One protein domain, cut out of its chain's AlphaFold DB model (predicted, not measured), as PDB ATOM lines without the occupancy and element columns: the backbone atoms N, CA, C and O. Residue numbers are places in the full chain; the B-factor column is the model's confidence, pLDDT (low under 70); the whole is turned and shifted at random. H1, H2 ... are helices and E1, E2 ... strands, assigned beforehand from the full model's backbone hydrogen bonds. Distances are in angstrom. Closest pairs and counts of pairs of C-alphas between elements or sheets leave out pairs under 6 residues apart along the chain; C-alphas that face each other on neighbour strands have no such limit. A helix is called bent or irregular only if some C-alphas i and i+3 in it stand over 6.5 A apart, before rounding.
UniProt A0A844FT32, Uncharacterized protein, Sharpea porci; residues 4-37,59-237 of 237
ATOM      1  N   LYS A   4     117.130  74.750  80.990       34.81
ATOM      2  CA  LYS A   4     116.031  73.831  81.350       34.81
ATOM      3  C   LYS A   4     114.680  74.546  81.522       34.81
ATOM      4  O   LYS A   4     113.660  73.999  81.128       34.81
ATOM      5  N   LEU A   5     114.682  75.806  81.973       34.66
ATOM      6  CA  LEU A   5     113.459  76.607  82.125       34.66
ATOM      7  C   LEU A   5     112.859  77.046  80.774       34.66
ATOM      8  O   LEU A   5     111.647  77.157  80.637       34.66
ATOM      9  N   ARG A   6     113.686  77.228  79.732       29.39
ATOM     10  CA  ARG A   6     113.184  77.508  78.372       29.39
ATOM     11  C   ARG A   6     112.560  76.277  77.711       29.39
ATOM     12  O   ARG A   6     111.609  76.431  76.955       29.39
ATOM     13  N   LYS A   7     113.033  75.066  78.034       32.25
ATOM     14  CA  LYS A   7     112.383  73.818  77.592       32.25
ATOM     15  C   LYS A   7     111.036  73.582  78.289       32.25
ATOM     16  O   LYS A   7     110.120  73.094  77.643       32.25
ATOM     17  N   PHE A   8     110.884  74.032  79.537       37.00
ATOM     18  CA  PHE A   8     109.608  74.008  80.267       37.00
ATOM     19  C   PHE A   8     108.516  74.855  79.580       37.00
ATOM     20  O   PHE A   8     107.366  74.442  79.497       37.00
ATOM     21  N   ILE A   9     108.886  75.998  78.986       36.50
ATOM     22  CA  ILE A   9     107.956  76.855  78.222       36.50
ATOM     23  C   ILE A   9     107.729  76.322  76.793       36.50
ATOM     24  O   ILE A   9     106.646  76.487  76.237       36.50
ATOM     25  N   ALA A  10     108.724  75.653  76.200       29.27
ATOM     26  CA  ALA A  10     108.622  75.090  74.852       29.27
ATOM     27  C   ALA A  10     107.836  73.762  74.782       29.27
ATOM     28  O   ALA A  10     107.264  73.466  73.738       29.27
ATOM     29  N   SER A  11     107.743  72.983  75.867       30.77
ATOM     30  CA  SER A  11     106.957  71.733  75.877       30.77
ATOM     31  C   SER A  11     105.441  71.931  76.011       30.77
ATOM     32  O   SER A  11     104.695  71.011  75.701       30.77
ATOM     33  N   ILE A  12     104.960  73.128  76.368       36.44
ATOM     34  CA  ILE A  12     103.519  73.476  76.347       36.44
ATOM     35  C   ILE A  12     103.088  73.976  74.944       36.44
ATOM     36  O   ILE A  12     101.946  74.361  74.710       36.44
ATOM     37  N   LEU A  13     103.996  73.947  73.963       32.12
ATOM     38  CA  LEU A  13     103.791  74.475  72.610       32.12
ATOM     39  C   LEU A  13     103.442  73.408  71.554       32.12
ATOM     40  O   LEU A  13     103.405  73.726  70.369       32.12
ATOM     41  N   ALA A  14     103.137  72.168  71.946       31.80
ATOM     42  CA  ALA A  14     102.822  71.100  70.998       31.80
ATOM     43  C   ALA A  14     101.603  70.260  71.411       31.80
ATOM     44  O   ALA A  14     101.751  69.112  71.810       31.80
ATOM     45  N   PHE A  15     100.396  70.811  71.242       29.00
ATOM     46  CA  PHE A  15      99.309  70.051  70.609       29.00
ATOM     47  C   PHE A  15      98.231  70.990  70.045       29.00
ATOM     48  O   PHE A  15      97.215  71.282  70.670       29.00
ATOM     49  N   VAL A  16      98.470  71.483  68.829       34.25
ATOM     50  CA  VAL A  16      97.417  71.971  67.932       34.25
ATOM     51  C   VAL A  16      97.374  70.991  66.765       34.25
ATOM     52  O   VAL A  16      98.382  70.853  66.079       34.25
ATOM     53  N   LEU A  17      96.218  70.336  66.581       29.34
ATOM     54  CA  LEU A  17      95.596  69.849  65.332       29.34
ATOM     55  C   LEU A  17      94.946  68.464  65.493       29.34
ATOM     56  O   LEU A  17      95.579  67.428  65.334       29.34
ATOM     57  N   SER A  18      93.627  68.463  65.689       25.31
ATOM     58  CA  SER A  18      92.702  67.780  64.769       25.31
ATOM     59  C   SER A  18      91.260  68.218  65.044       25.31
ATOM     60  O   SER A  18      90.467  67.519  65.659       25.31
ATOM     61  N   ILE A  19      90.898  69.402  64.551       33.59
ATOM     62  CA  ILE A  19      89.541  69.593  64.031       33.59
ATOM     63  C   ILE A  19      89.735  70.044  62.593       33.59
ATOM     64  O   ILE A  19      89.903  71.223  62.288       33.59
ATOM     65  N   SER A  20      89.839  69.046  61.723       28.30
ATOM     66  CA  SER A  20      89.688  69.203  60.289       28.30
ATOM     67  C   SER A  20      88.331  69.840  60.008       28.30
ATOM     68  O   SER A  20      87.304  69.489  60.588       28.30
ATOM     69  N   VAL A  21      88.368  70.801  59.097       34.84
ATOM     70  CA  VAL A  21      87.223  71.433  58.461       34.84
ATOM     71  C   VAL A  21      86.290  70.354  57.913       34.84
ATOM     72  O   VAL A  21      86.601  69.725  56.908       34.84
ATOM     73  N   VAL A  22      85.129  70.181  58.536       28.66
ATOM     74  CA  VAL A  22      83.930  69.695  57.853       28.66
ATOM     75  C   VAL A  22      82.781  70.565  58.336       28.66
ATOM     76  O   VAL A  22      82.367  70.505  59.492       28.66
ATOM     77  N   GLY A  23      82.306  71.443  57.457       30.62
ATOM     78  CA  GLY A  23      81.065  72.156  57.701       30.62
ATOM     79  C   GLY A  23      79.925  71.152  57.777       30.62
ATOM     80  O   GLY A  23      79.669  70.461  56.803       30.62
ATOM     81  N   PHE A  24      79.224  71.106  58.905       26.72
ATOM     82  CA  PHE A  24      77.871  70.571  58.967       26.72
ATOM     83  C   PHE A  24      77.035  71.443  59.901       26.72
ATOM     84  O   PHE A  24      77.272  71.548  61.104       26.72
ATOM     85  N   LYS A  25      76.040  72.094  59.294       32.62
ATOM     86  CA  LYS A  25      74.787  72.443  59.953       32.62
ATOM     87  C   LYS A  25      74.206  71.144  60.510       32.62
ATOM     88  O   LYS A  25      73.733  70.347  59.719       32.62
ATOM     89  N   GLU A  26      74.233  70.954  61.822       24.95
ATOM     90  CA  GLU A  26      73.142  70.325  62.575       24.95
ATOM     91  C   GLU A  26      73.468  70.328  64.065       24.95
ATOM     92  O   GLU A  26      74.497  69.842  64.524       24.95
ATOM     93  N   ILE A  27      72.554  70.916  64.827       30.50
ATOM     94  CA  ILE A  27      72.510  70.849  66.281       30.50
ATOM     95  C   ILE A  27      72.063  69.424  66.622       30.50
ATOM     96  O   ILE A  27      70.869  69.157  66.747       30.50
ATOM     97  N   SER A  28      73.002  68.489  66.730       25.55
ATOM     98  CA  SER A  28      72.728  67.129  67.190       25.55
ATOM     99  C   SER A  28      73.062  67.000  68.677       25.55
ATOM    100  O   SER A  28      74.144  67.320  69.165       25.55
ATOM    101  N   ARG A  29      72.035  66.591  69.426       28.92
ATOM    102  CA  ARG A  29      72.050  66.294  70.859       28.92
ATOM    103  C   ARG A  29      73.143  65.266  71.155       28.92
ATOM    104  O   ARG A  29      73.026  64.121  70.734       28.92
ATOM    105  N   ILE A  30      74.157  65.654  71.923       28.47
ATOM    106  CA  ILE A  30      75.165  64.720  72.430       28.47
ATOM    107  C   ILE A  30      74.537  63.948  73.596       28.47
ATOM    108  O   ILE A  30      74.514  64.414  74.733       28.47
ATOM    109  N   TYR A  31      73.985  62.774  73.291       31.91
ATOM    110  CA  TYR A  31      73.883  61.681  74.252       31.91
ATOM    111  C   TYR A  31      75.255  61.007  74.297       31.91
ATOM    112  O   TYR A  31      75.689  60.435  73.302       31.91
ATOM    113  N   ALA A  32      75.950  61.099  75.427       30.27
ATOM    114  CA  ALA A  32      77.157  60.317  75.660       30.27
ATOM    115  C   ALA A  32      76.758  58.981  76.299       30.27
ATOM    116  O   ALA A  32      76.531  58.902  77.506       30.27
ATOM    117  N   TYR A  33      76.648  57.944  75.471       30.56
ATOM    118  CA  TYR A  33      76.785  56.556  75.895       30.56
ATOM    119  C   TYR A  33      77.754  55.855  74.935       30.56
ATOM    120  O   TYR A  33      77.628  55.999  73.723       30.56
ATOM    121  N   GLU A  34      78.701  55.136  75.544       32.59
ATOM    122  CA  GLU A  34      79.675  54.182  74.990       32.59
ATOM    123  C   GLU A  34      80.905  54.685  74.208       32.59
ATOM    124  O   GLU A  34      80.882  54.913  73.005       32.59
ATOM    125  N   SER A  35      82.061  54.645  74.885       28.33
ATOM    126  CA  SER A  35      83.171  53.779  74.452       28.33
ATOM    127  C   SER A  35      84.012  53.342  75.666       28.33
ATOM    128  O   SER A  35      84.087  54.040  76.675       28.33
ATOM    129  N   ASN A  36      84.543  52.122  75.603       35.66
ATOM    130  CA  ASN A  36      85.079  51.345  76.718       35.66
ATOM    131  C   ASN A  36      86.527  51.732  77.093       35.66
ATOM    132  O   ASN A  36      87.406  51.728  76.236       35.66
ATOM    133  N   LYS A  37      86.748  51.889  78.412       41.22
ATOM    134  CA  LYS A  37      88.021  51.929  79.171       41.22
ATOM    135  C   LYS A  37      88.811  53.258  79.203       41.22
ATOM    136  O   LYS A  37      89.913  53.321  78.675       41.22
ATOM    137  N   ALA A  59      83.372  73.576 103.420       89.19
ATOM    138  CA  ALA A  59      83.435  74.858 102.728       89.19
ATOM    139  C   ALA A  59      83.082  76.042 103.645       89.19
ATOM    140  O   ALA A  59      83.451  77.173 103.319       89.19
ATOM    141  N   LYS A  60      82.431  75.812 104.800       88.44
ATOM    142  CA  LYS A  60      82.195  76.856 105.820       88.44
ATOM    143  C   LYS A  60      83.503  77.445 106.365       88.44
ATOM    144  O   LYS A  60      83.556  78.620 106.706       88.44
ATOM    145  N   HIS A  61      84.563  76.638 106.367       88.62
ATOM    146  CA  HIS A  61      85.901  77.013 106.821       88.62
ATOM    147  C   HIS A  61      86.790  77.524 105.695       88.62
ATOM    148  O   HIS A  61      87.983  77.705 105.900       88.62
ATOM    149  N   GLN A  62      86.245  77.727 104.490       87.75
ATOM    150  CA  GLN A  62      87.028  78.168 103.335       87.75
ATOM    151  C   GLN A  62      88.221  77.249 103.015       87.75
ATOM    152  O   GLN A  62      89.218  77.720 102.485       87.75
ATOM    153  N   TYR A  63      88.107  75.950 103.315       91.62
ATOM    154  CA  TYR A  63      89.179  74.958 103.140       91.62
ATOM    155  C   TYR A  63      90.448  75.217 103.976       91.62
ATOM    156  O   TYR A  63      91.490  74.613 103.736       91.62
ATOM    157  N   ASP A  64      90.348  76.063 105.002       90.12
ATOM    158  CA  ASP A  64      91.407  76.309 105.976       90.12
ATOM    159  C   ASP A  64      91.470  75.166 107.000       90.12
ATOM    160  O   ASP A  64      90.626  75.055 107.895       90.12
ATOM    161  N   MET A  65      92.491  74.314 106.875       89.06
ATOM    162  CA  MET A  65      92.684  73.155 107.753       89.06
ATOM    163  C   MET A  65      92.835  73.547 109.226       89.06
ATOM    164  O   MET A  65      92.456  72.764 110.096       89.06
ATOM    165  N   THR A  66      93.330  74.751 109.537       90.44
ATOM    166  CA  THR A  66      93.497  75.201 110.931       90.44
ATOM    167  C   THR A  66      92.156  75.371 111.647       90.44
ATOM    168  O   THR A  66      92.089  75.209 112.863       90.44
ATOM    169  N   LYS A  67      91.076  75.600 110.889       92.75
ATOM    170  CA  LYS A  67      89.703  75.770 111.390       92.75
ATOM    171  C   LYS A  67      88.874  74.484 111.359       92.75
ATOM    172  O   LYS A  67      87.777  74.456 111.913       92.75
ATOM    173  N   MET A  68      89.381  73.430 110.722       94.38
ATOM    174  CA  MET A  68      88.705  72.137 110.609       94.38
ATOM    175  C   MET A  68      88.962  71.247 111.825       94.38
ATOM    176  O   MET A  68      90.102  71.146 112.291       94.38
ATOM    177  N   ASN A  69      87.925  70.532 112.272       95.25
ATOM    178  CA  ASN A  69      88.092  69.395 113.181       95.25
ATOM    179  C   ASN A  69      88.710  68.181 112.459       95.25
ATOM    180  O   ASN A  69      88.866  68.181 111.240       95.25
ATOM    181  N   GLU A  70      89.050  67.130 113.203       96.00
ATOM    182  CA  GLU A  70      89.709  65.934 112.663       96.00
ATOM    183  C   GLU A  70      88.938  65.286 111.499       96.00
ATOM    184  O   GLU A  70      89.514  65.071 110.437       96.00
ATOM    185  N   LYS A  71      87.622  65.079 111.640       95.19
ATOM    186  CA  LYS A  71      86.782  64.493 110.577       95.19
ATOM    187  C   LYS A  71      86.664  65.391 109.344       95.19
ATOM    188  O   LYS A  71      86.579  64.902 108.223       95.19
ATOM    189  N   GLU A  72      86.627  66.705 109.543       95.81
ATOM    190  CA  GLU A  72      86.612  67.686 108.454       95.81
ATOM    191  C   GLU A  72      87.944  67.684 107.684       95.81
ATOM    192  O   GLU A  72      87.932  67.743 106.454       95.81
ATOM    193  N   ARG A  73      89.080  67.566 108.388       96.06
ATOM    194  CA  ARG A  73      90.413  67.440 107.770       96.06
ATOM    195  C   ARG A  73      90.557  66.134 107.003       96.06
ATOM    196  O   ARG A  73      91.090  66.145 105.899       96.06
ATOM    197  N   ASP A  74      90.070  65.043 107.579       96.31
ATOM    198  CA  ASP A  74      90.077  63.719 106.966       96.31
ATOM    199  C   ASP A  74      89.288  63.713 105.648       96.31
ATOM    200  O   ASP A  74      89.843  63.395 104.596       96.31
ATOM    201  N   LEU A  75      88.051  64.232 105.658       95.75
ATOM    202  CA  LEU A  75      87.276  64.428 104.430       95.75
ATOM    203  C   LEU A  75      88.045  65.270 103.404       95.75
ATOM    204  O   LEU A  75      88.073  64.933 102.221       95.75
ATOM    205  N   TYR A  76      88.643  66.384 103.828       96.81
ATOM    206  CA  TYR A  76      89.357  67.258 102.904       96.81
ATOM    207  C   TYR A  76      90.554  66.556 102.248       96.81
ATOM    208  O   TYR A  76      90.716  66.647 101.031       96.81
ATOM    209  N   ASN A  77      91.344  65.814 103.026       96.69
ATOM    210  CA  ASN A  77      92.470  65.037 102.514       96.69
ATOM    211  C   ASN A  77      92.004  63.956 101.532       96.69
ATOM    212  O   ASN A  77      92.539  63.884 100.432       96.69
ATOM    213  N   ILE A  78      90.954  63.203 101.864       95.62
ATOM    214  CA  ILE A  78      90.388  62.184 100.969       95.62
ATOM    215  C   ILE A  78      89.939  62.790  99.635       95.62
ATOM    216  O   ILE A  78      90.161  62.202  98.578       95.62
ATOM    217  N   LEU A  79      89.318  63.973  99.651       96.31
ATOM    218  CA  LEU A  79      88.910  64.645  98.416       96.31
ATOM    219  C   LEU A  79      90.109  65.082  97.564       96.31
ATOM    220  O   LEU A  79      90.032  64.991  96.342       96.31
ATOM    221  N   LEU A  80      91.203  65.529  98.187       96.56
ATOM    222  CA  LEU A  80      92.449  65.859  97.488       96.56
ATOM    223  C   LEU A  80      93.087  64.611  96.864       96.56
ATOM    224  O   LEU A  80      93.520  64.655  95.716       96.56
ATOM    225  N   GLU A  81      93.121  63.501  97.601       95.75
ATOM    226  CA  GLU A  81      93.692  62.242  97.119       95.75
ATOM    227  C   GLU A  81      92.891  61.651  95.964       95.75
ATOM    228  O   GLU A  81      93.464  61.344  94.924       95.75
ATOM    229  N   LYS A  82      91.564  61.584  96.087       93.94
ATOM    230  CA  LYS A  82      90.704  61.070  95.014       93.94
ATOM    231  C   LYS A  82      90.745  61.943  93.761       93.94
ATOM    232  O   LYS A  82      90.601  61.432  92.655       93.94
ATOM    233  N   GLU A  83      90.936  63.254  93.912       94.19
ATOM    234  CA  GLU A  83      91.100  64.150  92.764       94.19
ATOM    235  C   GLU A  83      92.459  63.975  92.071       94.19
ATOM    236  O   GLU A  83      92.540  64.149  90.852       94.19
ATOM    237  N   TYR A  84      93.503  63.600  92.819       92.69
ATOM    238  CA  TYR A  84      94.784  63.176  92.252       92.69
ATOM    239  C   TYR A  84      94.644  61.841  91.518       92.69
ATOM    240  O   TYR A  84      94.992  61.768  90.347       92.69
ATOM    241  N   GLU A  85      94.081  60.814  92.164       91.69
ATOM    242  CA  GLU A  85      93.882  59.477  91.577       91.69
ATOM    243  C   GLU A  85      93.101  59.550  90.260       91.69
ATOM    244  O   GLU A  85      93.429  58.875  89.287       91.69
ATOM    245  N   ARG A  86      92.103  60.440  90.197       88.06
ATOM    246  CA  ARG A  86      91.333  60.724  88.983       88.06
ATOM    247  C   ARG A  86      92.199  61.173  87.802       88.06
ATOM    248  O   ARG A  86      91.835  60.924  86.659       88.06
ATOM    249  N   GLN A  87      93.293  61.881  88.070       86.12
ATOM    250  CA  GLN A  87      94.132  62.537  87.066       86.12
ATOM    251  C   GLN A  87      95.551  61.971  86.996       86.12
ATOM    252  O   GLN A  87      96.350  62.469  86.204       86.12
ATOM    253  N   GLU A  88      95.865  60.939  87.779       85.75
ATOM    254  CA  GLU A  88      97.212  60.391  87.953       85.75
ATOM    255  C   GLU A  88      97.881  60.099  86.607       85.75
ATOM    256  O   GLU A  88      98.950  60.624  86.313       85.75
ATOM    257  N   SER A  89      97.183  59.397  85.709       84.81
ATOM    258  CA  SER A  89      97.706  59.066  84.376       84.81
ATOM    259  C   SER A  89      98.032  60.294  83.513       84.81
ATOM    260  O   SER A  89      98.905  60.234  82.643       84.81
ATOM    261  N   SER A  90      97.322  61.407  83.705       83.88
ATOM    262  CA  SER A  90      97.573  62.673  83.008       83.88
ATOM    263  C   SER A  90      98.703  63.469  83.666       83.88
ATOM    264  O   SER A  90      99.521  64.067  82.961       83.88
ATOM    265  N   LEU A  91      98.768  63.461  84.999       82.31
ATOM    266  CA  LEU A  91      99.791  64.140  85.796       82.31
ATOM    267  C   LEU A  91     101.165  63.478  85.630       82.31
ATOM    268  O   LEU A  91     102.148  64.181  85.399       82.31
ATOM    269  N   ASP A  92     101.221  62.146  85.596       80.88
ATOM    270  CA  ASP A  92     102.442  61.368  85.362       80.88
ATOM    271  C   ASP A  92     103.073  61.695  84.007       80.88
ATOM    272  O   ASP A  92     104.278  61.928  83.901       80.88
ATOM    273  N   LYS A  93     102.251  61.804  82.953       85.06
ATOM    274  CA  LYS A  93     102.710  62.217  81.614       85.06
ATOM    275  C   LYS A  93     103.280  63.634  81.598       85.06
ATOM    276  O   LYS A  93     104.108  63.949  80.745       85.06
ATOM    277  N   GLN A  94     102.824  64.486  82.512       79.00
ATOM    278  CA  GLN A  94     103.291  65.861  82.676       79.00
ATOM    279  C   GLN A  94     104.465  65.969  83.662       79.00
ATOM    280  O   GLN A  94     105.063  67.038  83.770       79.00
ATOM    281  N   GLY A  95     104.824  64.877  84.347       86.44
ATOM    282  CA  GLY A  95     105.863  64.855  85.373       86.44
ATOM    283  C   GLY A  95     105.478  65.598  86.655       86.44
ATOM    284  O   GLY A  95     106.371  66.043  87.372       86.44
ATOM    285  N   VAL A  96     104.178  65.762  86.924       83.31
ATOM    286  CA  VAL A  96     103.662  66.431  88.127       83.31
ATOM    287  C   VAL A  96     103.475  65.396  89.228       83.31
ATOM    288  O   VAL A  96     102.729  64.435  89.063       83.31
ATOM    289  N   SER A  97     104.136  65.595  90.368       90.31
ATOM    290  CA  SER A  97     104.015  64.673  91.505       90.31
ATOM    291  C   SER A  97     102.688  64.838  92.261       90.31
ATOM    292  O   SER A  97     102.103  65.924  92.278       90.31
ATOM    293  N   LYS A  98     102.251  63.789  92.980       92.50
ATOM    294  CA  LYS A  98     101.099  63.856  93.905       92.50
ATOM    295  C   LYS A  98     101.207  65.023  94.883       92.50
ATOM    296  O   LYS A  98     100.237  65.748  95.089       92.50
ATOM    297  N   GLU A  99     102.378  65.204  95.489       92.44
ATOM    298  CA  GLU A  99     102.616  66.271  96.463       92.44
ATOM    299  C   GLU A  99     102.493  67.657  95.824       92.44
ATOM    300  O   GLU A  99     101.824  68.530  96.376       92.44
ATOM    301  N   GLU A 100     103.084  67.852  94.645       88.00
ATOM    302  CA  GLU A 100     102.993  69.106  93.896       88.00
ATOM    303  C   GLU A 100     101.542  69.447  93.547       88.00
ATOM    304  O   GLU A 100     101.079  70.548  93.850       88.00
ATOM    305  N   PHE A 101     100.803  68.478  93.004       90.81
ATOM    306  CA  PHE A 101      99.395  68.639  92.658       90.81
ATOM    307  C   PHE A 101      98.528  68.965  93.883       90.81
ATOM    308  O   PHE A 101      97.765  69.933  93.880       90.81
ATOM    309  N   ILE A 102      98.664  68.199  94.971       93.62
ATOM    310  CA  ILE A 102      97.896  68.425  96.203       93.62
ATOM    311  C   ILE A 102      98.223  69.792  96.811       93.62
ATOM    312  O   ILE A 102      97.316  70.489  97.276       93.62
ATOM    313  N   ASN A 103      99.493  70.200  96.811       90.38
ATOM    314  CA  ASN A 103      99.894  71.505  97.324       90.38
ATOM    315  C   ASN A 103      99.329  72.644  96.466       90.38
ATOM    316  O   ASN A 103      98.851  73.633  97.022       90.38
ATOM    317  N   GLU A 104      99.298  72.495  95.140       88.94
ATOM    318  CA  GLU A 104      98.636  73.458  94.256       88.94
ATOM    319  C   GLU A 104      97.139  73.588  94.586       88.94
ATOM    320  O   GLU A 104      96.642  74.701  94.773       88.94
ATOM    321  N   LEU A 105      96.423  72.471  94.754       93.12
ATOM    322  CA  LEU A 105      95.005  72.499  95.126       93.12
ATOM    323  C   LEU A 105      94.766  73.131  96.497       93.12
ATOM    324  O   LEU A 105      93.834  73.924  96.644       93.12
ATOM    325  N   LYS A 106      95.616  72.838  97.487       92.25
ATOM    326  CA  LYS A 106      95.558  73.484  98.807       92.25
ATOM    327  C   LYS A 106      95.741  74.992  98.698       92.25
ATOM    328  O   LYS A 106      94.992  75.728  99.334       92.25
ATOM    329  N   MET A 107      96.670  75.450  97.859       87.31
ATOM    330  CA  MET A 107      96.862  76.877  97.609       87.31
ATOM    331  C   MET A 107      95.627  77.522  96.974       87.31
ATOM    332  O   MET A 107      95.213  78.584  97.430       87.31
ATOM    333  N   ILE A 108      95.038  76.895  95.945       90.69
ATOM    334  CA  ILE A 108      93.851  77.398  95.224       90.69
ATOM    335  C   ILE A 108      92.617  77.458  96.127       90.69
ATOM    336  O   ILE A 108      91.842  78.420  96.090       90.69
ATOM    337  N   LEU A 109      92.386  76.387  96.888       92.00
ATOM    338  CA  LEU A 109      91.220  76.253  97.753       92.00
ATOM    339  C   LEU A 109      91.358  77.108  99.011       92.00
ATOM    340  O   LEU A 109      90.356  77.689  99.434       92.00
ATOM    341  N   GLY A 110      92.570  77.212  99.557       81.69
ATOM    342  CA  GLY A 110      92.945  78.160 100.600       81.69
ATOM    343  C   GLY A 110      93.116  79.586 100.067       81.69
ATOM    344  O   GLY A 110      92.919  79.872  98.890       81.69
ATOM    345  N   ASN A 111      93.470  80.528 100.940       69.75
ATOM    346  CA  ASN A 111      93.666  81.929 100.539       69.75
ATOM    347  C   ASN A 111      95.099  82.229 100.046       69.75
ATOM    348  O   ASN A 111      95.407  83.379  99.736       69.75
ATOM    349  N   ASP A 112      95.954  81.211  99.927       63.56
ATOM    350  CA  ASP A 112      97.390  81.373  99.664       63.56
ATOM    351  C   ASP A 112      97.723  81.536  98.173       63.56
ATOM    352  O   ASP A 112      98.814  81.983  97.820       63.56
ATOM    353  N   TYR A 113      96.785  81.233  97.270       63.06
ATOM    354  CA  TYR A 113      96.986  81.425  95.831       63.06
ATOM    355  C   TYR A 113      97.241  82.888  95.444       63.06
ATOM    356  O   TYR A 113      98.052  83.168  94.559       63.06
ATOM    357  N   LEU A 114      96.589  83.831  96.136       54.97
ATOM    358  CA  LEU A 114      96.741  85.272  95.896       54.97
ATOM    359  C   LEU A 114      98.192  85.742  96.076       54.97
ATOM    360  O   LEU A 114      98.605  86.696  95.423       54.97
ATOM    361  N   VAL A 115      98.981  85.048  96.899       48.53
ATOM    362  CA  VAL A 115     100.378  85.395  97.195       48.53
ATOM    363  C   VAL A 115     101.300  85.155  95.985       48.53
ATOM    364  O   VAL A 115     102.347  85.784  95.882       48.53
ATOM    365  N   LYS A 116     100.901  84.324  95.006       52.16
ATOM    366  CA  LYS A 116     101.656  84.092  93.755       52.16
ATOM    367  C   LYS A 116     101.250  85.006  92.587       52.16
ATOM    368  O   LYS A 116     101.713  84.793  91.470       52.16
ATOM    369  N   GLN A 117     100.434  86.046  92.794       51.84
ATOM    370  CA  GLN A 117     100.090  86.999  91.720       51.84
ATOM    371  C   GLN A 117     101.323  87.629  91.037       51.84
ATOM    372  O   GLN A 117     101.274  87.932  89.843       51.84
ATOM    373  N   ASP A 118     102.453  87.720  91.740       49.59
ATOM    374  CA  ASP A 118     103.725  88.202  91.188       49.59
ATOM    375  C   ASP A 118     104.341  87.280  90.113       49.59
ATOM    376  O   ASP A 118     105.194  87.723  89.345       49.59
ATOM    377  N   SER A 119     103.888  86.023  89.978       52.53
ATOM    378  CA  SER A 119     104.341  85.087  88.934       52.53
ATOM    379  C   SER A 119     103.443  85.047  87.689       52.53
ATOM    380  O   SER A 119     103.605  84.169  86.840       52.53
ATOM    381  N   MET A 120     102.480  85.966  87.558       62.06
ATOM    382  CA  MET A 120     101.581  86.011  86.401       62.06
ATOM    383  C   MET A 120     102.322  86.340  85.108       62.06
ATOM    384  O   MET A 120     102.903  87.416  84.943       62.06
ATOM    385  N   ILE A 121     102.224  85.437  84.132       62.06
ATOM    386  CA  ILE A 121     102.801  85.654  82.807       62.06
ATOM    387  C   ILE A 121     101.866  86.571  82.021       62.06
ATOM    388  O   ILE A 121     100.833  86.141  81.504       62.06
ATOM    389  N   LYS A 122     102.250  87.847  81.920       71.56
ATOM    390  CA  LYS A 122     101.603  88.812  81.027       71.56
ATOM    391  C   LYS A 122     102.167  88.667  79.623       71.56
ATOM    392  O   LYS A 122     103.371  88.821  79.423       71.56
ATOM    393  N   TYR A 123     101.307  88.448  78.638       70.06
ATOM    394  CA  TYR A 123     101.725  88.366  77.240       70.06
ATOM    395  C   TYR A 123     100.757  89.106  76.316       70.06
ATOM    396  O   TYR A 123      99.619  89.404  76.676       70.06
ATOM    397  N   LYS A 124     101.223  89.462  75.115       71.81
ATOM    398  CA  LYS A 124     100.349  90.007  74.072       71.81
ATOM    399  C   LYS A 124      99.731  88.846  73.303       71.81
ATOM    400  O   LYS A 124     100.392  88.252  72.453       71.81
ATOM    401  N   ALA A 125      98.471  88.538  73.584       67.12
ATOM    402  CA  ALA A 125      97.688  87.670  72.718       67.12
ATOM    403  C   ALA A 125      97.388  88.404  71.398       67.12
ATOM    404  O   ALA A 125      97.144  89.616  71.384       67.12
ATOM    405  N   LYS A 126      97.441  87.688  70.268       61.53
ATOM    406  CA  LYS A 126      97.278  88.269  68.926       61.53
ATOM    407  C   LYS A 126      95.960  89.054  68.841       61.53
ATOM    408  O   LYS A 126      94.887  88.485  69.009       61.53
ATOM    409  N   GLY A 127      96.053  90.362  68.592       62.91
ATOM    410  CA  GLY A 127      94.892  91.251  68.454       62.91
ATOM    411  C   GLY A 127      94.149  91.592  69.756       62.91
ATOM    412  O   GLY A 127      93.067  92.167  69.678       62.91
ATOM    413  N   LYS A 128      94.688  91.263  70.939       63.62
ATOM    414  CA  LYS A 128      94.041  91.525  72.239       63.62
ATOM    415  C   LYS A 128      94.943  92.313  73.197       63.62
ATOM    416  O   LYS A 128      96.144  92.461  72.965       63.62
ATOM    417  N   LYS A 129      94.345  92.861  74.268       61.97
ATOM    418  CA  LYS A 129      95.086  93.489  75.381       61.97
ATOM    419  C   LYS A 129      96.017  92.457  76.044       61.97
ATOM    420  O   LYS A 129      95.944  91.269  75.736       61.97
ATOM    421  N   LYS A 130      96.919  92.925  76.919       71.25
ATOM    422  CA  LYS A 130      97.785  92.038  77.714       71.25
ATOM    423  C   LYS A 130      96.900  91.004  78.415       71.25
ATOM    424  O   LYS A 130      95.977  91.394  79.115       71.25
ATOM    425  N   ALA A 131      97.170  89.731  78.170       71.31
ATOM    426  CA  ALA A 131      96.458  88.617  78.767       71.31
ATOM    427  C   ALA A 131      97.329  88.007  79.872       71.31
ATOM    428  O   ALA A 131      98.555  88.186  79.871       71.31
ATOM    429  N   THR A 132      96.691  87.371  80.846       74.94
ATOM    430  CA  THR A 132      97.322  86.855  82.059       74.94
ATOM    431  C   THR A 132      97.016  85.374  82.170       74.94
ATOM    432  O   THR A 132      95.878  85.008  82.402       74.94
ATOM    433  N   ARG A 133      98.015  84.496  82.062       81.94
ATOM    434  CA  ARG A 133      97.804  83.068  82.357       81.94
ATOM    435  C   ARG A 133      97.692  82.876  83.867       81.94
ATOM    436  O   ARG A 133      98.696  82.576  84.505       81.94
ATOM    437  N   LEU A 134      96.513  83.137  84.435       84.00
ATOM    438  CA  LEU A 134      96.316  83.138  85.886       84.00
ATOM    439  C   LEU A 134      96.435  81.728  86.447       84.00
ATOM    440  O   LEU A 134      97.295  81.472  87.274       84.00
ATOM    441  N   ILE A 135      95.577  80.832  85.964       86.50
ATOM    442  CA  ILE A 135      95.437  79.446  86.410       86.50
ATOM    443  C   ILE A 135      95.088  78.577  85.203       86.50
ATOM    444  O   ILE A 135      94.383  79.035  84.303       86.50
ATOM    445  N   SER A 136      95.574  77.337  85.155       88.19
ATOM    446  CA  SER A 136      95.160  76.401  84.106       88.19
ATOM    447  C   SER A 136      93.701  75.977  84.298       88.19
ATOM    448  O   SER A 136      93.184  75.910  85.417       88.19
ATOM    449  N   VAL A 137      93.021  75.641  83.203       89.12
ATOM    450  CA  VAL A 137      91.659  75.086  83.254       89.12
ATOM    451  C   VAL A 137      91.619  73.785  84.062       89.12
ATOM    452  O   VAL A 137      90.647  73.556  84.776       89.12
ATOM    453  N   GLY A 138      92.674  72.964  83.999       89.31
ATOM    454  CA  GLY A 138      92.782  71.721  84.770       89.31
ATOM    455  C   GLY A 138      92.860  71.959  86.280       89.31
ATOM    456  O   GLY A 138      92.093  71.364  87.038       89.31
ATOM    457  N   ALA A 139      93.713  72.889  86.718       90.38
ATOM    458  CA  ALA A 139      93.861  73.226  88.133       90.38
ATOM    459  C   ALA A 139      92.578  73.854  88.706       90.38
ATOM    460  O   ALA A 139      92.098  73.444  89.766       90.38
ATOM    461  N   LEU A 140      91.949  74.787  87.971       93.00
ATOM    462  CA  LEU A 140      90.654  75.339  88.377       93.00
ATOM    463  C   LEU A 140      89.567  74.255  88.403       93.00
ATOM    464  O   LEU A 140      88.801  74.186  89.363       93.00
ATOM    465  N   GLY A 141      89.497  73.405  87.377       94.56
ATOM    466  CA  GLY A 141      88.522  72.318  87.287       94.56
ATOM    467  C   GLY A 141      88.596  71.373  88.482       94.56
ATOM    468  O   GLY A 141      87.571  71.079  89.098       94.56
ATOM    469  N   SER A 142      89.815  71.010  88.876       94.75
ATOM    470  CA  SER A 142      90.093  70.140  90.019       94.75
ATOM    471  C   SER A 142      89.636  70.745  91.346       94.75
ATOM    472  O   SER A 142      88.913  70.118  92.123       94.75
ATOM    473  N   ALA A 143      89.965  72.019  91.581       95.94
ATOM    474  CA  ALA A 143      89.490  72.738  92.760       95.94
ATOM    475  C   ALA A 143      87.952  72.817  92.795       95.94
ATOM    476  O   ALA A 143      87.330  72.615  93.839       95.94
ATOM    477  N   LEU A 144      87.312  73.065  91.648       96.75
ATOM    478  CA  LEU A 144      85.853  73.085  91.555       96.75
ATOM    479  C   LEU A 144      85.234  71.701  91.796       96.75
ATOM    480  O   LEU A 144      84.195  71.632  92.452       96.75
ATOM    481  N   ASN A 145      85.861  70.610  91.347       95.75
ATOM    482  CA  ASN A 145      85.405  69.247  91.636       95.75
ATOM    483  C   ASN A 145      85.393  68.952  93.135       95.75
ATOM    484  O   ASN A 145      84.389  68.447  93.645       95.75
ATOM    485  N   ILE A 146      86.438  69.352  93.861       96.31
ATOM    486  CA  ILE A 146      86.482  69.231  95.324       96.31
ATOM    487  C   ILE A 146      85.352  70.040  95.966       96.31
ATOM    488  O   ILE A 146      84.628  69.524  96.818       96.31
ATOM    489  N   VAL A 147      85.145  71.291  95.535       96.38
ATOM    490  CA  VAL A 147      84.082  72.147  96.087       96.38
ATOM    491  C   VAL A 147      82.694  71.568  95.865       96.38
ATOM    492  O   VAL A 147      81.866  71.547  96.784       96.38
ATOM    493  N   ILE A 148      82.430  71.095  94.652       95.69
ATOM    494  CA  ILE A 148      81.140  70.526  94.276       95.69
ATOM    495  C   ILE A 148      80.892  69.241  95.060       95.69
ATOM    496  O   ILE A 148      79.835  69.107  95.678       95.69
ATOM    497  N   THR A 149      81.879  68.348  95.108       94.62
ATOM    498  CA  THR A 149      81.776  67.063  95.807       94.62
ATOM    499  C   THR A 149      81.575  67.264  97.307       94.62
ATOM    500  O   THR A 149      80.611  66.743  97.863       94.62
ATOM    501  N   ALA A 150      82.378  68.113  97.955       95.50
ATOM    502  CA  ALA A 150      82.213  68.452  99.371       95.50
ATOM    503  C   ALA A 150      80.804  68.982  99.690       95.50
ATOM    504  O   ALA A 150      80.184  68.604 100.683       95.50
ATOM    505  N   THR A 151      80.265  69.840  98.821       95.12
ATOM    506  CA  THR A 151      78.933  70.430  99.015       95.12
ATOM    507  C   THR A 151      77.812  69.404  98.820       95.12
ATOM    508  O   THR A 151      76.781  69.487  99.489       95.12
ATOM    509  N   LEU A 152      77.993  68.422  97.933       94.06
ATOM    510  CA  LEU A 152      77.052  67.312  97.753       94.06
ATOM    511  C   LEU A 152      77.054  66.378  98.977       94.06
ATOM    512  O   LEU A 152      75.976  66.081  99.508       94.06
ATOM    513  N   ILE A 153      78.238  66.015  99.493       92.12
ATOM    514  CA  ILE A 153      78.409  65.173 100.695       92.12
ATOM    515  C   ILE A 153      77.705  65.779 101.908       92.12
ATOM    516  O   ILE A 153      77.023  65.065 102.648       92.12
ATOM    517  N   ALA A 154      77.781  67.103 102.078       90.44
ATOM    518  CA  ALA A 154      77.082  67.810 103.151       90.44
ATOM    519  C   ALA A 154      75.563  67.523 103.165       90.44
ATOM    520  O   ALA A 154      74.918  67.609 104.205       90.44
ATOM    521  N   THR A 155      74.980  67.119 102.029       86.06
ATOM    522  CA  THR A 155      73.559  66.740 101.904       86.06
ATOM    523  C   THR A 155      73.299  65.237 101.788       86.06
ATOM    524  O   THR A 155      72.151  64.813 101.600       86.06
ATOM    525  N   GLY A 156      74.348  64.425 101.935       85.19
ATOM    526  CA  GLY A 156      74.306  62.968 101.829       85.19
ATOM    527  C   GLY A 156      74.104  62.472 100.402       85.19
ATOM    528  O   GLY A 156      73.427  61.468 100.207       85.19
ATOM    529  N   VAL A 157      74.613  63.211  99.417       88.75
ATOM    530  CA  VAL A 157      74.579  62.849  98.000       88.75
ATOM    531  C   VAL A 157      76.019  62.787  97.489       88.75
ATOM    532  O   VAL A 157      76.806  63.671  97.804       88.75
ATOM    533  N   GLY A 158      76.379  61.762  96.719       85.00
ATOM    534  CA  GLY A 158      77.738  61.571  96.205       85.00
ATOM    535  C   GLY A 158      77.974  62.171  94.817       85.00
ATOM    536  O   GLY A 158      79.117  62.330  94.403       85.00
ATOM    537  N   SER A 159      76.916  62.512  94.071       88.69
ATOM    538  CA  SER A 159      77.049  63.044  92.705       88.69
ATOM    539  C   SER A 159      75.895  63.952  92.265       88.69
ATOM    540  O   SER A 159      74.784  63.903  92.795       88.69
ATOM    541  N   ILE A 160      76.125  64.747  91.214       90.12
ATOM    542  CA  ILE A 160      75.062  65.529  90.558       90.12
ATOM    543  C   ILE A 160      73.949  64.615  90.022       90.12
ATOM    544  O   ILE A 160      72.772  64.957  90.121       90.12
ATOM    545  N   GLY A 161      74.295  63.434  89.498       89.50
ATOM    546  CA  GLY A 161      73.312  62.459  89.017       89.50
ATOM    547  C   GLY A 161      72.368  61.981  90.121       89.50
ATOM    548  O   GLY A 161      71.155  61.955  89.932       89.50
ATOM    549  N   GLU A 162      72.899  61.666  91.300       89.19
ATOM    550  CA  GLU A 162      72.086  61.310  92.469       89.19
ATOM    551  C   GLU A 162      71.244  62.484  92.977       89.19
ATOM    552  O   GLU A 162      70.079  62.295  93.332       89.19
ATOM    553  N   LEU A 163      71.782  63.707  92.949       91.88
ATOM    554  CA  LEU A 163      71.025  64.909  93.303       91.88
ATOM    555  C   LEU A 163      69.808  65.078  92.385       91.88
ATOM    556  O   LEU A 163      68.704  65.360  92.855       91.88
ATOM    557  N   VAL A 164      69.999  64.874  91.078       92.31
ATOM    558  CA  VAL A 164      68.924  64.923  90.078       92.31
ATOM    559  C   VAL A 164      67.911  63.805  90.296       92.31
ATOM    560  O   VAL A 164      66.716  64.078  90.220       92.31
ATOM    561  N   LYS A 165      68.346  62.582  90.620       91.44
ATOM    562  CA  LYS A 165      67.431  61.482  90.976       91.44
ATOM    563  C   LYS A 165      66.579  61.825  92.204       91.44
ATOM    564  O   LYS A 165      65.389  61.539  92.212       91.44
ATOM    565  N   LYS A 166      67.170  62.472  93.213       92.50
ATOM    566  CA  LYS A 166      66.503  62.818  94.478       92.50
ATOM    567  C   LYS A 166      65.536  64.001  94.366       92.50
ATOM    568  O   LYS A 166      64.499  63.996  95.016       92.50
ATOM    569  N   LEU A 167      65.887  65.035  93.598       94.75
ATOM    570  CA  LEU A 167      65.157  66.315  93.569       94.75
ATOM    571  C   LEU A 167      64.454  66.610  92.235       94.75
ATOM    572  O   LEU A 167      63.766  67.626  92.105       94.75
ATOM    573  N   GLY A 168      64.679  65.785  91.214       94.62
ATOM    574  CA  GLY A 168      64.350  66.107  89.830       94.62
ATOM    575  C   GLY A 168      65.251  67.203  89.247       94.62
ATOM    576  O   GLY A 168      65.943  67.939  89.955       94.62
ATOM    577  N   LYS A 169      65.228  67.360  87.917       92.62
ATOM    578  CA  LYS A 169      66.107  68.303  87.200       92.62
ATOM    579  C   LYS A 169      65.948  69.747  87.687       92.62
ATOM    580  O   LYS A 169      66.938  70.412  87.969       92.62
ATOM    581  N   GLN A 170      64.714  70.235  87.823       95.62
ATOM    582  CA  GLN A 170      64.461  71.612  88.273       95.62
ATOM    583  C   GLN A 170      64.804  71.824  89.753       95.62
ATOM    584  O   GLN A 170      65.331  72.877  90.114       95.62
ATOM    585  N   GLY A 171      64.555  70.823  90.606       96.50
ATOM    586  CA  GLY A 171      64.956  70.865  92.012       96.50
ATOM    587  C   GLY A 171      66.475  70.913  92.160       96.50
ATOM    588  O   GLY A 171      66.994  71.780  92.860       96.50
ATOM    589  N   ALA A 172      67.194  70.078  91.406       95.62
ATOM    590  CA  ALA A 172      68.652  70.084  91.368       95.62
ATOM    591  C   ALA A 172      69.208  71.426  90.865       95.62
ATOM    592  O   ALA A 172      70.106  71.976  91.494       95.62
ATOM    593  N   LYS A 173      68.627  72.018  89.809       96.25
ATOM    594  CA  LYS A 173      68.996  73.361  89.315       96.25
ATOM    595  C   LYS A 173      68.857  74.445  90.391       96.25
ATOM    596  O   LYS A 173      69.761  75.263  90.567       96.25
ATOM    597  N   LYS A 174      67.742  74.448  91.131       97.25
ATOM    598  CA  LYS A 174      67.530  75.370  92.263       97.25
ATOM    599  C   LYS A 174      68.550  75.123  93.373       97.25
ATOM    600  O   LYS A 174      69.105  76.079  93.913       97.25
ATOM    601  N   TRP A 175      68.819  73.856  93.678       96.50
ATOM    602  CA  TRP A 175      69.762  73.456  94.715       96.50
ATOM    603  C   TRP A 175      71.193  73.898  94.385       96.50
ATOM    604  O   TRP A 175      71.794  74.616  95.181       96.50
ATOM    605  N   VAL A 176      71.722  73.578  93.195       96.19
ATOM    606  CA  VAL A 176      73.099  73.958  92.815       96.19
ATOM    607  C   VAL A 176      73.260  75.471  92.795       96.19
ATOM    608  O   VAL A 176      74.234  76.001  93.323       96.19
ATOM    609  N   LYS A 177      72.254  76.200  92.299       96.56
ATOM    610  CA  LYS A 177      72.271  77.662  92.325       96.56
ATOM    611  C   LYS A 177      72.343  78.201  93.757       96.56
ATOM    612  O   LYS A 177      73.118  79.121  94.009       96.56
ATOM    613  N   LYS A 178      71.573  77.632  94.688       95.81
ATOM    614  CA  LYS A 178      71.533  78.061  96.094       95.81
ATOM    615  C   LYS A 178      72.809  77.706  96.863       95.81
ATOM    616  O   LYS A 178      73.275  78.522  97.651       95.81
ATOM    617  N   HIS A 179      73.361  76.513  96.650       95.19
ATOM    618  CA  HIS A 179      74.411  75.956  97.509       95.19
ATOM    619  C   HIS A 179      75.828  76.050  96.926       95.19
ATOM    620  O   HIS A 179      76.784  76.101  97.700       95.19
ATOM    621  N   LEU A 180      75.986  76.116  95.597       95.94
ATOM    622  CA  LEU A 180      77.303  76.122  94.945       95.94
ATOM    623  C   LEU A 180      77.748  77.497  94.442       95.94
ATOM    624  O   LEU A 180      78.948  77.756  94.436       95.94
ATOM    625  N   SER A 181      76.833  78.393  94.048       96.25
ATOM    626  CA  SER A 181      77.215  79.656  93.387       96.25
ATOM    627  C   SER A 181      78.227  80.474  94.193       96.25
ATOM    628  O   SER A 181      79.261  80.870  93.661       96.25
ATOM    629  N   SER A 182      77.965  80.706  95.484       95.19
ATOM    630  CA  SER A 182      78.864  81.485  96.346       95.19
ATOM    631  C   SER A 182      80.194  80.773  96.595       95.19
ATOM    632  O   SER A 182      81.238  81.420  96.593       95.19
ATOM    633  N   LYS A 183      80.177  79.443  96.749       95.44
ATOM    634  CA  LYS A 183      81.382  78.634  96.964       95.44
ATOM    635  C   LYS A 183      82.291  78.656  95.726       95.44
ATOM    636  O   LYS A 183      83.492  78.864  95.862       95.44
ATOM    637  N   ILE A 184      81.720  78.565  94.522       96.38
ATOM    638  CA  ILE A 184      82.461  78.683  93.254       96.38
ATOM    639  C   ILE A 184      83.014  80.102  93.074       96.38
ATOM    640  O   ILE A 184      84.189  80.266  92.757       96.38
ATOM    641  N   VAL A 185      82.210  81.144  93.329       95.25
ATOM    642  CA  VAL A 185      82.681  82.543  93.279       95.25
ATOM    643  C   VAL A 185      83.820  82.785  94.273       95.25
ATOM    644  O   VAL A 185      84.739  83.548  93.975       95.25
ATOM    645  N   SER A 186      83.801  82.117  95.427       93.06
ATOM    646  CA  SER A 186      84.894  82.185  96.396       93.06
ATOM    647  C   SER A 186      86.199  81.622  95.829       93.06
ATOM    648  O   SER A 186      87.232  82.267  95.992       93.06
ATOM    649  N   VAL A 187      86.166  80.479  95.131       94.00
ATOM    650  CA  VAL A 187      87.352  79.927  94.445       94.00
ATOM    651  C   VAL A 187      87.839  80.884  93.364       94.00
ATOM    652  O   VAL A 187      89.012  81.244  93.350       94.00
ATOM    653  N   LEU A 188      86.933  81.379  92.513       93.38
ATOM    654  CA  LEU A 188      87.276  82.361  91.481       93.38
ATOM    655  C   LEU A 188      87.942  83.604  92.079       93.38
ATOM    656  O   LEU A 188      88.895  84.129  91.517       93.38
ATOM    657  N   THR A 189      87.469  84.070  93.233       91.00
ATOM    658  CA  THR A 189      88.050  85.231  93.914       91.00
ATOM    659  C   THR A 189      89.471  84.948  94.407       91.00
ATOM    660  O   THR A 189      90.341  85.793  94.207       91.00
ATOM    661  N   ARG A 190      89.730  83.763  94.979       87.69
ATOM    662  CA  ARG A 190      91.070  83.343  95.441       87.69
ATOM    663  C   ARG A 190      92.081  83.238  94.307       87.69
ATOM    664  O   ARG A 190      93.239  83.580  94.496       87.69
ATOM    665  N   VAL A 191      91.639  82.841  93.115       87.00
ATOM    666  CA  VAL A 191      92.517  82.760  91.935       87.00
ATOM    667  C   VAL A 191      92.625  84.073  91.152       87.00
ATOM    668  O   VAL A 191      93.198  84.111  90.069       87.00
ATOM    669  N   GLY A 192      92.058  85.170  91.668       86.88
ATOM    670  CA  GLY A 192      92.065  86.477  91.001       86.88
ATOM    671  C   GLY A 192      91.036  86.630  89.872       86.88
ATOM    672  O   GLY A 192      90.944  87.695  89.272       86.88
ATOM    673  N   ALA A 193      90.193  85.626  89.628       89.62
ATOM    674  CA  ALA A 193      89.149  85.582  88.601       89.62
ATOM    675  C   ALA A 193      87.759  86.039  89.068       89.62
ATOM    676  O   ALA A 193      86.737  85.640  88.505       89.62
ATOM    677  N   LYS A 194      87.695  86.925  90.073       90.38
ATOM    678  CA  LYS A 194      86.441  87.445  90.656       90.38
ATOM    679  C   LYS A 194      85.445  87.934  89.598       90.38
ATOM    680  O   LYS A 194      84.234  87.775  89.744       90.38
ATOM    681  N   THR A 195      85.944  88.527  88.522       89.31
ATOM    682  CA  THR A 195      85.134  89.135  87.465       89.31
ATOM    683  C   THR A 195      84.355  88.127  86.623       89.31
ATOM    684  O   THR A 195      83.305  88.474  86.075       89.31
ATOM    685  N   LEU A 196      84.803  86.870  86.575       91.56
ATOM    686  CA  LEU A 196      84.076  85.769  85.943       91.56
ATOM    687  C   LEU A 196      82.851  85.340  86.762       91.56
ATOM    688  O   LEU A 196      81.938  84.714  86.223       91.56
ATOM    689  N   GLY A 197      82.759  85.767  88.026       92.31
ATOM    690  CA  GLY A 197      81.612  85.516  88.897       92.31
ATOM    691  C   GLY A 197      80.277  86.014  88.331       92.31
ATOM    692  O   GLY A 197      79.244  85.439  88.651       92.31
ATOM    693  N   LYS A 198      80.266  86.999  87.421       93.75
ATOM    694  CA  LYS A 198      79.031  87.453  86.745       93.75
ATOM    695  C   LYS A 198      78.357  86.361  85.899       93.75
ATOM    696  O   LYS A 198      77.149  86.407  85.694       93.75
ATOM    697  N   TRP A 199      79.121  85.370  85.437       93.12
ATOM    698  CA  TRP A 199      78.626  84.265  84.613       93.12
ATOM    699  C   TRP A 199      78.125  83.072  85.438       93.12
ATOM    700  O   TRP A 199      77.514  82.156  84.888       93.12
ATOM    701  N   ILE A 200      78.335  83.077  86.763       94.00
ATOM    702  CA  ILE A 200      78.075  81.900  87.602       94.00
ATOM    703  C   ILE A 200      76.626  81.422  87.517       94.00
ATOM    704  O   ILE A 200      76.379  80.220  87.512       94.00
ATOM    705  N   GLY A 201      75.668  82.349  87.415       90.19
ATOM    706  CA  GLY A 201      74.245  82.034  87.471       90.19
ATOM    707  C   GLY A 201      73.794  81.062  86.380       90.19
ATOM    708  O   GLY A 201      73.043  80.133  86.676       90.19
ATOM    709  N   SER A 202      74.253  81.246  85.139       90.69
ATOM    710  CA  SER A 202      73.937  80.342  84.025       90.69
ATOM    711  C   SER A 202      74.842  79.108  84.017       90.69
ATOM    712  O   SER A 202      74.376  77.996  83.753       90.69
ATOM    713  N   PHE A 203      76.124  79.273  84.353       94.38
ATOM    714  CA  PHE A 203      77.106  78.192  84.280       94.38
ATOM    715  C   PHE A 203      76.862  77.113  85.336       94.38
ATOM    716  O   PHE A 203      76.798  75.935  84.992       94.38
ATOM    717  N   VAL A 204      76.625  77.495  86.596       93.94
ATOM    718  CA  VAL A 204      76.427  76.535  87.698       93.94
ATOM    719  C   VAL A 204      75.209  75.643  87.480       93.94
ATOM    720  O   VAL A 204      75.209  74.480  87.852       93.94
ATOM    721  N   VAL A 205      74.164  76.165  86.841       94.25
ATOM    722  CA  VAL A 205      72.939  75.413  86.552       94.25
ATOM    723  C   VAL A 205      73.167  74.394  85.431       94.25
ATOM    724  O   VAL A 205      72.483  73.372  85.383       94.25
ATOM    725  N   SER A 206      74.137  74.653  84.553       91.19
ATOM    726  CA  SER A 206      74.462  73.796  83.410       91.19
ATOM    727  C   SER A 206      75.208  72.521  83.817       91.19
ATOM    728  O   SER A 206      75.169  71.547  83.076       91.19
ATOM    729  N   ILE A 207      75.807  72.464  85.016       90.81
ATOM    730  CA  ILE A 207      76.479  71.241  85.508       90.81
ATOM    731  C   ILE A 207      75.513  70.064  85.681       90.81
ATOM    732  O   ILE A 207      75.930  68.908  85.700       90.81
ATOM    733  N   ILE A 208      74.215  70.361  85.807       89.38
ATOM    734  CA  ILE A 208      73.137  69.372  85.883       89.38
ATOM    735  C   ILE A 208      73.070  68.511  84.618       89.38
ATOM    736  O   ILE A 208      72.581  67.388  84.689       89.38
ATOM    737  N   ASP A 209      73.557  69.022  83.488       83.06
ATOM    738  CA  ASP A 209      73.526  68.327  82.204       83.06
ATOM    739  C   ASP A 209      74.820  67.532  81.922       83.06
ATOM    740  O   ASP A 209      74.833  66.719  81.003       83.06
ATOM    741  N   THR A 210      75.890  67.719  82.708       75.00
ATOM    742  CA  THR A 210      77.207  67.105  82.445       75.00
ATOM    743  C   THR A 210      77.441  65.791  83.203       75.00
ATOM    744  O   THR A 210      78.175  64.947  82.707       75.00
ATOM    745  N   TYR A 211      76.809  65.602  84.374       68.19
ATOM    746  CA  TYR A 211      76.817  64.422  85.278       68.19
ATOM    747  C   TYR A 211      78.164  63.832  85.755       68.19
ATOM    748  O   TYR A 211      78.193  63.250  86.844       68.19
ATOM    749  N   LEU A 212      79.236  63.943  84.973       73.88
ATOM    750  CA  LEU A 212      80.517  63.274  85.161       73.88
ATOM    751  C   LEU A 212      81.540  64.252  85.742       73.88
ATOM    752  O   LEU A 212      81.752  64.200  86.941       73.88
ATOM    753  N   ASP A 213      82.036  65.228  84.983       86.19
ATOM    754  CA  ASP A 213      83.056  66.174  85.471       86.19
ATOM    755  C   ASP A 213      82.520  67.622  85.573       86.19
ATOM    756  O   ASP A 213      82.750  68.455  84.683       86.19
ATOM    757  N   PRO A 214      81.728  67.954  86.613       90.81
ATOM    758  CA  PRO A 214      81.083  69.257  86.712       90.81
ATOM    759  C   PRO A 214      82.085  70.398  86.953       90.81
ATOM    760  O   PRO A 214      81.841  71.517  86.494       90.81
ATOM    761  N   GLY A 215      83.200  70.142  87.643       94.31
ATOM    762  CA  GLY A 215      84.236  71.132  87.925       94.31
ATOM    763  C   GLY A 215      85.019  71.516  86.677       94.31
ATOM    764  O   GLY A 215      85.075  72.700  86.334       94.31
ATOM    765  N   THR A 216      85.535  70.536  85.928       92.88
ATOM    766  CA  THR A 216      86.233  70.797  84.658       92.88
ATOM    767  C   THR A 216      85.304  71.431  83.633       92.88
ATOM    768  O   THR A 216      85.701  72.352  82.915       92.88
ATOM    769  N   PHE A 217      84.042  70.997  83.574       93.12
ATOM    770  CA  PHE A 217      83.047  71.625  82.709       93.12
ATOM    771  C   PHE A 217      82.874  73.116  83.016       93.12
ATOM    772  O   PHE A 217      82.865  73.938  82.098       93.12
ATOM    773  N   LEU A 218      82.768  73.485  84.296       95.12
ATOM    774  CA  LEU A 218      82.678  74.888  84.694       95.12
ATOM    775  C   LEU A 218      83.943  75.667  84.351       95.12
ATOM    776  O   LEU A 218      83.833  76.768  83.817       95.12
ATOM    777  N   ALA A 219      85.124  75.108  84.609       95.31
ATOM    778  CA  ALA A 219      86.389  75.755  84.274       95.31
ATOM    779  C   ALA A 219      86.494  76.047  82.766       95.31
ATOM    780  O   ALA A 219      86.802  77.172  82.381       95.31
ATOM    781  N   LYS A 220      86.111  75.089  81.909       94.19
ATOM    782  CA  LYS A 220      86.028  75.278  80.448       94.19
ATOM    783  C   LYS A 220      85.007  76.348  80.051       94.19
ATOM    784  O   LYS A 220      85.250  77.130  79.137       94.19
ATOM    785  N   LYS A 221      83.857  76.418  80.734       94.62
ATOM    786  CA  LYS A 221      82.870  77.487  80.505       94.62
ATOM    787  C   LYS A 221      83.426  78.861  80.873       94.62
ATOM    788  O   LYS A 221      83.168  79.813  80.140       94.62
ATOM    789  N   PHE A 222      84.187  78.972  81.957       94.56
ATOM    790  CA  PHE A 222      84.845  80.221  82.338       94.56
ATOM    791  C   PHE A 222      85.913  80.656  81.329       94.56
ATOM    792  O   PHE A 222      85.856  81.802  80.895       94.56
ATOM    793  N   ASP A 223      86.788  79.745  80.895       93.69
ATOM    794  CA  ASP A 223      87.773  79.989  79.824       93.69
ATOM    795  C   ASP A 223      87.072  80.470  78.538       93.69
ATOM    796  O   ASP A 223      87.437  81.478  77.949       93.69
ATOM    797  N   SER A 224      85.936  79.867  78.159       93.56
ATOM    798  CA  SER A 224      85.209  80.250  76.933       93.56
ATOM    799  C   SER A 224      84.705  81.705  76.868       93.56
ATOM    800  O   SER A 224      84.315  82.165  75.793       93.56
ATOM    801  N   VAL A 225      84.680  82.430  77.994       90.94
ATOM    802  CA  VAL A 225      84.185  83.818  78.087       90.94
ATOM    803  C   VAL A 225      85.219  84.806  78.626       90.94
ATOM    804  O   VAL A 225      84.871  85.958  78.914       90.94
ATOM    805  N   ASP A 226      86.464  84.372  78.800       88.31
ATOM    806  CA  ASP A 226      87.548  85.227  79.265       88.31
ATOM    807  C   ASP A 226      88.208  86.008  78.106       88.31
ATOM    808  O   ASP A 226      87.674  86.077  76.989       88.31
ATOM    809  N   ILE A 227      89.326  86.702  78.358       86.81
ATOM    810  CA  ILE A 227      89.927  87.545  77.320       86.81
ATOM    811  C   ILE A 227      90.562  86.732  76.190       86.81
ATOM    812  O   ILE A 227      90.568  87.229  75.065       86.81
ATOM    813  N   VAL A 228      91.034  85.500  76.403       87.00
ATOM    814  CA  VAL A 228      91.563  84.610  75.353       87.00
ATOM    815  C   VAL A 228      90.796  83.283  75.396       87.00
ATOM    816  O   VAL A 228      91.312  82.299  75.914       87.00
ATOM    817  N   PRO A 229      89.599  83.232  74.781       88.88
ATOM    818  CA  PRO A 229      88.721  82.087  74.922       88.88
ATOM    819  C   PRO A 229      89.336  80.768  74.476       88.88
ATOM    820  O   PRO A 229      89.831  80.664  73.349       88.88
ATOM    821  N   ASN A 230      89.155  79.745  75.308       89.44
ATOM    822  CA  ASN A 230      89.571  78.362  75.070       89.44
ATOM    823  C   ASN A 230      91.094  78.218  74.938       89.44
ATOM    824  O   ASN A 230      91.585  77.450  74.107       89.44
ATOM    825  N   SER A 231      91.846  78.986  75.728       87.44
ATOM    826  CA  SER A 231      93.312  78.929  75.735       87.44
ATOM    827  C   SER A 231      93.865  77.768  76.568       87.44
ATOM    828  O   SER A 231      95.055  77.460  76.475       87.44
ATOM    829  N   GLY A 232      93.024  77.140  77.400       87.06
ATOM    830  CA  GLY A 232      93.457  76.195  78.429       87.06
ATOM    831  C   GLY A 232      93.917  76.872  79.724       87.06
ATOM    832  O   GLY A 232      94.283  76.180  80.678       87.06
ATOM    833  N   TYR A 233      93.856  78.203  79.789       88.94
ATOM    834  CA  TYR A 233      94.122  79.021  80.966       88.94
ATOM    835  C   TYR A 233      92.985  80.010  81.183       88.94
ATOM    836  O   TYR A 233      92.334  80.428  80.235       88.94
ATOM    837  N   ILE A 234      92.784  80.417  82.433       88.44
ATOM    838  CA  ILE A 234      91.924  81.551  82.745       88.44
ATOM    839  C   ILE A 234      92.708  82.838  82.522       88.44
ATOM    840  O   ILE A 234      93.711  83.082  83.198       88.44
ATOM    841  N   GLU A 235      92.218  83.647  81.590       84.19
ATOM    842  CA  GLU A 235      92.890  84.823  81.057       84.19
ATOM    843  C   GLU A 235      92.120  86.113  81.370       84.19
ATOM    844  O   GLU A 235      91.032  86.368  80.845       84.19
ATOM    845  N   LEU A 236      92.693  86.979  82.212       77.88
ATOM    846  CA  LEU A 236      92.114  88.290  82.538       77.88
ATOM    847  C   LEU A 236      92.910  89.463  81.948       77.88
ATOM    848  O   LEU A 236      94.052  89.310  81.506       77.88
ATOM    849  N   TRP A 237      92.239  90.618  81.918       66.06
ATOM    850  CA  TRP A 237      92.669  91.886  81.314       66.06
ATOM    851  C   TRP A 237      93.743  92.655  82.087       66.06
ATOM    852  O   TRP A 237      93.856  92.476  83.319       66.06
TER     853      TRP A 237
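Overview. This is residues 4 to 37 and 59 to 237 of the 237 residues of an uncharacterized protein of Sharpea porci (UniProt A0A844FT32). A small three-strand sheet, E1 E2 E3, sits at one end of a compact body of crossed helices, with H6 running through the middle, H2 and H4 on one side of it and H7, H8 and H9 on the other. Residues 4 to 10, of which 4 to 10 belong to H1, and residues 13 to 31 stick out as a loose tail. The printed part has 213 residues and is mostly helix, in the order H1 H2 H3 H4 H5 E1 E2 H6 H7 H8 H9 E3; the sheet, E1 E2 E3, is antiparallel. The whole is compact, with a radius of gyration of the C-alphas of 18.1 A and spans of 49 by 46 by 37 A.

Arrangement. Start at E2, residues 130 to 136, the inner strand. Its antiparallel neighbours are E1, residues 121 to 124, its hairpin partner, and E3, residues 233 to 236; N 131 and O 123, 2.9 A apart, and N 234 and O 135, 2.8 A apart, are within hydrogen-bond range. H6, residues 137 to 153, only grazes the sheet with residues 137 to 142. It touches H9, residues 214 to 223, at a steep tilt of 39 degrees, the closest C-alphas being Gly 141 and Thr 216, 3.8 A apart. It also touches H7, residues 160 to 190, closest at C-alphas Leu 144 and Ile 184, 6.8 A. H7 and H8, residues 194 to 209, form a helical hairpin at a shallow tilt of 17 degrees, closest at C-alphas Leu 188 and Lys 194, 5.2 A. H2, residues 70 to 85, touches H6 with residues 79 to 83 alone, closest at C-alphas Leu 79 and Ile 146, 6.0 A. H4, residues 98 to 109, touches H6 with residues 104 to 109 alone, closest at C-alphas Leu 105 and Ala 143, 6.0 A. H3, residues 88 to 94, and H2 meet only through their link. H5, residues 112 to 119, only grazes the sheet. H1, residues 4 to 13, and H2 are apart. Each O i to N i+4 pair is within hydrogen-bond range in H2, H4, H6 and H9, against 4 of 6 in H1, 2 of 3 in H3, 21 of 27 in H7, 0 of 4 in H5 and 3 of 12 in H8; for O i to N i+3, H5 has 4 of 5 and H8 8 of 13.

Along the chain. Find C-alpha 130 at (97.785, 92.038, 77.714); E2 runs 17.1 A from there. H6 begins at C-alpha 137, (91.659, 75.086, 83.254), and is 24.0 A long; H2 is 22.4 A. H5, H7 and H8 are irregular: C-alphas 115 and 118 are 7.4 A apart, 166 and 169 9.1 A, and 198 and 201 7.3 A. H7 has a kink of 122 degrees near residue 167.

Size, cuts and confidence. The C-alphas of Gly 23 and Asn 69, the two farthest apart, are 56.0 A apart. Residues 38 to 58 are not printed, and C-alphas 37 and 59 lie 33.2 A apart across the cut. Of the links that are printed whole, none is long. pLDDT is under 70 at residues 4 to 37, 111 to 121, 125 to 129, 211 and 237.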